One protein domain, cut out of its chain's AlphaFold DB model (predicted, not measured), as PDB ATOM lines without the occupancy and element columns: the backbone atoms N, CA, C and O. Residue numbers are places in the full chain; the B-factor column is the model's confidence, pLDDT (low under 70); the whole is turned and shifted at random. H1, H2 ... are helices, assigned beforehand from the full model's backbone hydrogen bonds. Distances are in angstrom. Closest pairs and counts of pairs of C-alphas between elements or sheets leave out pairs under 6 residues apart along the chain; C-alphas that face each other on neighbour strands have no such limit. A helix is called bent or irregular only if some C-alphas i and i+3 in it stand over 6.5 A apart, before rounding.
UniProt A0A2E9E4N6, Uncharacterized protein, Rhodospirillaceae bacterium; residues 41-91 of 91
ATOM      1  N   LEU A  41      17.406  23.752  10.240       91.56
ATOM      2  CA  LEU A  41      18.520  24.692  10.414       91.56
ATOM      3  C   LEU A  41      19.888  23.989  10.461       91.56
ATOM      4  O   LEU A  41      20.874  24.548   9.988       91.56
ATOM      5  N   ASP A  42      19.946  22.767  10.993       91.31
ATOM      6  CA  ASP A  42      21.163  21.951  11.022       91.31
ATOM      7  C   ASP A  42      21.584  21.467   9.626       91.31
ATOM      8  O   ASP A  42      22.776  21.401   9.340       91.31
ATOM      9  N   GLU A  43      20.633  21.221   8.726       90.12
ATOM     10  CA  GLU A  43      20.900  20.878   7.321       90.12
ATOM     11  C   GLU A  43      21.285  22.099   6.467       90.12
ATOM     12  O   GLU A  43      22.001  21.965   5.472       90.12
ATOM     13  N   LEU A  44      20.858  23.305   6.865       91.44
ATOM     14  CA  LEU A  44      21.212  24.560   6.189       91.44
ATOM     15  C   LEU A  44      22.649  25.015   6.465       91.44
ATOM     16  O   LEU A  44      23.262  25.657   5.610       91.44
ATOM     17  N   GLN A  45      23.201  24.707   7.642       92.31
ATOM     18  CA  GLN A  45      24.536  25.173   8.025       92.31
ATOM     19  C   GLN A  45      25.643  24.688   7.062       92.31
ATOM     20  O   GLN A  45      26.440  25.534   6.637       92.31
ATOM     21  N   PRO A  46      25.690  23.407   6.642       94.12
ATOM     22  CA  PRO A  46      26.667  22.938   5.662       94.12
ATOM     23  C   PRO A  46      26.559  23.655   4.315       94.12
ATOM     24  O   PRO A  46      27.580  23.996   3.719       94.12
ATOM     25  N   PHE A  47      25.333  23.931   3.855       94.12
ATOM     26  CA  PHE A  47      25.114  24.689   2.624       94.12
ATOM     27  C   PHE A  47      25.666  26.107   2.744       94.12
ATOM     28  O   PHE A  47      26.419  26.548   1.881       94.12
ATOM     29  N   ALA A  48      25.345  26.811   3.833       93.31
ATOM     30  CA  ALA A  48      25.832  28.168   4.062       93.31
ATOM     31  C   ALA A  48      27.369  28.216   4.130       93.31
ATOM     32  O   ALA A  48      27.986  29.109   3.549       93.31
ATOM     33  N   ALA A  49      27.989  27.235   4.790       94.19
ATOM     34  CA  ALA A  49      29.441  27.118   4.854       94.19
ATOM     35  C   ALA A  49      30.064  26.924   3.463       94.19
ATOM     36  O   ALA A  49      31.047  27.586   3.143       94.19
ATOM     37  N   ALA A  50      29.485  26.072   2.614       93.81
ATOM     38  CA  ALA A  50      29.969  25.873   1.251       93.81
ATOM     39  C   ALA A  50      29.736  27.107   0.363       93.81
ATOM     40  O   ALA A  50      30.632  27.512  -0.375       93.81
ATOM     41  N   TRP A  51      28.557  27.725   0.464       93.31
ATOM     42  CA  TRP A  51      28.149  28.860  -0.360       93.31
ATOM     43  C   TRP A  51      28.985  30.117  -0.090       93.31
ATOM     44  O   TRP A  51      29.442  30.769  -1.032       93.31
ATOM     45  N   TYR A  52      29.203  30.447   1.188       93.38
ATOM     46  CA  TYR A  52      29.881  31.674   1.623       93.38
ATOM     47  C   TYR A  52      31.338  31.470   2.052       93.38
ATOM     48  O   TYR A  52      32.078  32.446   2.154       93.38
ATOM     49  N   GLY A  53      31.775  30.234   2.309       92.31
ATOM     50  CA  GLY A  53      33.051  29.953   2.985       92.31
ATOM     51  C   GLY A  53      34.287  30.502   2.276       92.31
ATOM     52  O   GLY A  53      35.263  30.851   2.932       92.31
ATOM     53  N   ASN A  54      34.222  30.656   0.954       92.75
ATOM     54  CA  ASN A  54      35.335  31.167   0.160       92.75
ATOM     55  C   ASN A  54      35.278  32.685  -0.081       92.75
ATOM     56  O   ASN A  54      36.160  33.206  -0.746       92.75
ATOM     57  N   TYR A  55      34.298  33.428   0.449       92.56
ATOM     58  CA  TYR A  55      34.140  34.866   0.150       92.56
ATOM     59  C   TYR A  55      35.320  35.733   0.624       92.56
ATOM     60  O   TYR A  55      35.471  36.865   0.169       92.56
ATOM     61  N   LEU A  56      36.146  35.217   1.538       92.62
ATOM     62  CA  LEU A  56      37.361  35.880   2.018       92.62
ATOM     63  C   LEU A  56      38.629  35.464   1.250       92.62
ATOM     64  O   LEU A  56      39.693  36.028   1.498       92.62
ATOM     65  N   ASP A  57      38.543  34.496   0.333       95.12
ATOM     66  CA  ASP A  57      39.661  34.121  -0.533       95.12
ATOM     67  C   ASP A  57      39.857  35.191  -1.619       95.12
ATOM     68  O   ASP A  57      38.941  35.528  -2.369       95.12
ATOM     69  N   VAL A  58      41.077  35.716  -1.730       94.50
ATOM     70  CA  VAL A  58      41.456  36.731  -2.729       94.50
ATOM     71  C   VAL A  58      41.300  36.244  -4.171       94.50
ATOM     72  O   VAL A  58      41.168  37.056  -5.086       94.50
ATOM     73  N   ASN A  59      41.314  34.929  -4.382       95.56
ATOM     74  CA  ASN A  59      41.113  34.292  -5.678       95.56
ATOM     75  C   ASN A  59      39.671  33.824  -5.887       95.56
ATOM     76  O   ASN A  59      39.379  33.198  -6.913       95.56
ATOM     77  N   TRP A  60      38.774  34.104  -4.937       94.06
ATOM     78  CA  TRP A  60      37.380  33.716  -5.047       94.06
ATOM     79  C   TRP A  60      36.744  34.303  -6.300       94.06
ATOM     80  O   TRP A  60      36.949  35.459  -6.681       94.06
ATOM     81  N   LYS A  61      35.926  33.478  -6.942       92.12
ATOM     82  CA  LYS A  61      35.120  33.870  -8.088       92.12
ATOM     83  C   LYS A  61      33.674  33.552  -7.770       92.12
ATOM     84  O   LYS A  61      33.379  32.505  -7.203       92.12
ATOM     85  N   LYS A  62      32.782  34.437  -8.211       90.06
ATOM     86  CA  LYS A  62      31.346  34.167  -8.237       90.06
ATOM     87  C   LYS A  62      31.065  32.826  -8.903       90.06
ATOM     88  O   LYS A  62      31.636  32.556  -9.969       90.06
ATOM     89  N   TRP A  63      30.165  32.061  -8.299       91.44
ATOM     90  CA  TRP A  63      29.651  30.807  -8.830       91.44
ATOM     91  C   TRP A  63      29.176  30.991 -10.273       91.44
ATOM     92  O   TRP A  63      28.570  32.000 -10.625       91.44
ATOM     93  N   THR A  64      29.467  30.039 -11.144       91.44
ATOM     94  CA  THR A  64      28.707  29.878 -12.386       91.44
ATOM     95  C   THR A  64      27.315  29.343 -12.061       91.44
ATOM     96  O   THR A  64      27.102  28.761 -10.998       91.44
ATOM     97  N   VAL A  65      26.359  29.516 -12.978       88.56
ATOM     98  CA  VAL A  65      25.007  28.950 -12.800       88.56
ATOM     99  C   VAL A  65      25.074  27.431 -12.589       88.56
ATOM    100  O   VAL A  65      24.406  26.920 -11.698       88.56
ATOM    101  N   SER A  66      25.945  26.730 -13.327       88.75
ATOM    102  CA  SER A  66      26.159  25.283 -13.172       88.75
ATOM    103  C   SER A  66      26.672  24.918 -11.780       88.75
ATOM    104  O   SER A  66      26.085  24.069 -11.119       88.75
ATOM    105  N   GLU A  67      27.725  25.588 -11.297       91.94
ATOM    106  CA  GLU A  67      28.283  25.299  -9.968       91.94
ATOM    107  C   GLU A  67      27.277  25.618  -8.846       91.94
ATOM    108  O   GLU A  67      27.218  24.899  -7.848       91.94
ATOM    109  N   ALA A  68      26.469  26.674  -9.007       91.31
ATOM    110  CA  ALA A  68      25.402  27.009  -8.067       91.31
ATOM    111  C   ALA A  68      24.314  25.923  -8.042       91.31
ATOM    112  O   ALA A  68      23.955  25.469  -6.957       91.31
ATOM    113  N   CYS A  69      23.842  25.459  -9.207       89.25
ATOM    114  CA  CYS A  69      22.888  24.349  -9.306       89.25
ATOM    115  C   CYS A  69      23.436  23.071  -8.656       89.25
ATOM    116  O   CYS A  69      22.776  22.490  -7.800       89.25
ATOM    117  N   GLU A  70      24.671  22.675  -8.983       91.62
ATOM    118  CA  GLU A  70      25.316  21.489  -8.404       91.62
ATOM    119  C   GLU A  70      25.458  21.586  -6.880       91.62
ATOM    120  O   GLU A  70      25.303  20.600  -6.155       91.62
ATOM    121  N   LEU A  71      25.775  22.774  -6.358       92.25
ATOM    122  CA  LEU A  71      25.837  23.001  -4.921       92.25
ATOM    123  C   LEU A  71      24.447  22.885  -4.280       92.25
ATOM    124  O   LEU A  71      24.299  22.202  -3.270       92.25
ATOM    125  N   MET A  72      23.434  23.513  -4.869       90.81
ATOM    126  CA  MET A  72      22.055  23.475  -4.383       90.81
ATOM    127  C   MET A  72      21.490  22.049  -4.370       90.81
ATOM    128  O   MET A  72      20.972  21.614  -3.339       90.81
ATOM    129  N   ASP A  73      21.694  21.283  -5.442       90.12
ATOM    130  CA  ASP A  73      21.261  19.885  -5.546       90.12
ATOM    131  C   ASP A  73      21.908  19.002  -4.474       90.12
ATOM    132  O   ASP A  73      21.219  18.225  -3.806       90.12
ATOM    133  N   ARG A  74      23.218  19.163  -4.226       92.31
ATOM    134  CA  ARG A  74      23.932  18.420  -3.168       92.31
ATOM    135  C   ARG A  74      23.389  18.681  -1.764       92.31
ATOM    136  O   ARG A  74      23.514  17.814  -0.904       92.31
ATOM    137  N   HIS A  75      22.790  19.847  -1.534       92.94
ATOM    138  CA  HIS A  75      22.156  20.217  -0.266       92.94
ATOM    139  C   HIS A  75      20.621  20.068  -0.295       92.94
ATOM    140  O   HIS A  75      19.918  20.520   0.610       92.94
ATOM    141  N   GLY A  76      20.086  19.402  -1.322       89.88
ATOM    142  CA  GLY A  76      18.671  19.069  -1.441       89.88
ATOM    143  C   GLY A  76      17.768  20.251  -1.790       89.88
ATOM    144  O   GLY A  76      16.556  20.146  -1.605       89.88
ATOM    145  N   PHE A  77      18.309  21.376  -2.257       89.69
ATOM    146  CA  PHE A  77      17.522  22.489  -2.790       89.69
ATOM    147  C   PHE A  77      17.096  22.169  -4.224       89.69
ATOM    148  O   PHE A  77      17.686  22.653  -5.185       89.69
ATOM    149  N   SER A  78      16.082  21.317  -4.357       79.94
ATOM    150  CA  SER A  78      15.628  20.787  -5.641       79.94
ATOM    151  C   SER A  78      14.188  21.190  -5.970       79.94
ATOM    152  O   SER A  78      13.416  21.649  -5.127       79.94
ATOM    153  N   GLY A  79      13.810  21.020  -7.236       80.69
ATOM    154  CA  GLY A  79      12.457  21.288  -7.718       80.69
ATOM    155  C   GLY A  79      12.232  22.714  -8.245       80.69
ATOM    156  O   GLY A  79      13.155  23.528  -8.316       80.69
ATOM    157  N   PRO A  80      10.988  23.038  -8.652       79.75
ATOM    158  CA  PRO A  80      10.700  24.228  -9.459       79.75
ATOM    159  C   PRO A  80      10.997  25.566  -8.774       79.75
ATOM    160  O   PRO A  80      11.200  26.567  -9.456       79.75
ATOM    161  N   THR A  81      11.002  25.604  -7.438       82.69
ATOM    162  CA  THR A  81      11.306  26.820  -6.668       82.69
ATOM    163  C   THR A  81      12.760  27.246  -6.836       82.69
ATOM    164  O   THR A  81      13.018  28.440  -6.984       82.69
ATOM    165  N   TRP A  82      13.676  26.276  -6.853       86.00
ATOM    166  CA  TRP A  82      15.123  26.488  -6.911       86.00
ATOM    167  C   TRP A  82      15.686  26.438  -8.330       86.00
ATOM    168  O   TRP A  82      16.826  26.841  -8.542       86.00
ATOM    169  N   ALA A  83      14.880  26.010  -9.306       82.12
ATOM    170  CA  ALA A  83      15.269  25.927 -10.706       82.12
ATOM    171  C   ALA A  83      15.828  27.265 -11.222       82.12
ATOM    172  O   ALA A  83      15.095  28.242 -11.396       82.12
ATOM    173  N   LEU A  84      17.134  27.289 -11.479       76.69
ATOM    174  CA  LEU A  84      17.793  28.323 -12.264       76.69
ATOM    175  C   LEU A  84      17.618  27.974 -13.738       76.69
ATOM    176  O   LEU A  84      17.870  26.845 -14.151       76.69
ATOM    177  N   GLU A  85      17.188  28.936 -14.549       69.00
ATOM    178  CA  GLU A  85      17.317  28.772 -15.994       69.00
ATOM    179  C   GLU A  85      18.809  28.709 -16.324       69.00
ATOM    180  O   GLU A  85      19.563  29.580 -15.881       69.00
ATOM    181  N   GLU A  86      19.230  27.702 -17.096       61.66
ATOM    182  CA  GLU A  86      20.580  27.626 -17.655       61.66
ATOM    183  C   GLU A  86      20.810  28.826 -18.581       61.66
ATOM    184  O   GLU A  86      20.612  28.790 -19.794       61.66
ATOM    185  N   ARG A  87      21.199  29.947 -17.985       58.12
ATOM    186  CA  ARG A  87      21.683  31.124 -18.685       58.12
ATOM    187  C   ARG A  87      23.197  31.065 -18.624       58.12
ATOM    188  O   ARG A  87      23.773  30.911 -17.548       58.12
ATOM    189  N   ALA A  88      23.852  31.184 -19.775       55.66
ATOM    190  CA  ALA A  88      25.302  31.298 -19.819       55.66
ATOM    191  C   ALA A  88      25.735  32.506 -18.964       55.66
ATOM    192  O   ALA A  88      25.384  33.643 -19.281       55.66
ATOM    193  N   GLY A  89      26.450  32.269 -17.858       66.81
ATOM    194  CA  GLY A  89      26.844  33.352 -16.959       66.81
ATOM    195  C   GLY A  89      27.316  32.928 -15.569       66.81
ATOM    196  O   GLY A  89      27.395  31.746 -15.226       66.81
ATOM    197  N   ARG A  90      27.653  33.947 -14.774       71.94
ATOM    198  CA  ARG A  90      27.920  33.837 -13.337       71.94
ATOM    199  C   ARG A  90      26.697  34.293 -12.548       71.94
ATOM    200  O   ARG A  90      26.002  35.204 -12.993       71.94
ATOM    201  N   PHE A  91      26.486  33.652 -11.408       66.25
ATOM    202  CA  PHE A  91      25.487  33.958 -10.396       66.25
ATOM    203  C   PHE A  91      25.955  35.137  -9.519       66.25
ATOM    204  O   PHE A  91      27.119  35.129  -9.049       66.25
TER     205      PHE A  91
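This is residues 41 to 91 of the 91 residues of an uncharacterized protein of Rhodospirillaceae bacterium (UniProt A0A2E9E4N6). What shape do these coordinates make? A loosely formed hairpin of two helices, H1 and H2, lies in a flat outline; the link between them swings wide, with residues 55 to 60 sticking out, and after H2 residues 75 to 91 make a long tail that folds back toward the end where H2 begins. How is it made up? The printed part has 51 residues with two named helices, H1 then H2, and no named strand; the class is all helix, though under half of the residues, 22, are in named elements. How large and how dense is it? It is only just compact, close to loose, with a radius of gyration of the C-alphas of 11.7 A and spans of 34 by 32 by 12 A.

How do the two helices stand? H1, residues 41 to 52, touches H2, residues 65 to 74, with its residues 47 to 51 alone. The closest C-alphas, those of Phe 47 and Met 72, are 7.7 A apart. This helical hairpin has a shallow tilt of 26 degrees, and its helices run opposite ways. What do the backbones show? Every O i to N i+4 pair in H2 is within hydrogen-bond range; in H1 it is 6 of 8.

Where does H1 run? From C-alpha 41 at (18.520, 24.692, 10.414) it covers 16.0 A to C-alpha 52. It is neither bent nor irregular, but only just: C-alphas 43 and 46 are 6.3 A apart. Where is H2? It covers 14.3 A, ending with C-alpha 74 at (23.932, 18.420, -3.168).

How far does it reach? The two C-alphas farthest apart, those of Val 58 and Pro 80, are 33.9 A apart. Is it continuous? The printed part has no cut, and 12 residues make the long link from H1 to H2. Where is confidence low? The model's pLDDT is under 70 at residues 85 to 89 and at Phe 91, the chain's last residue; the mean of the printed part is 86.8.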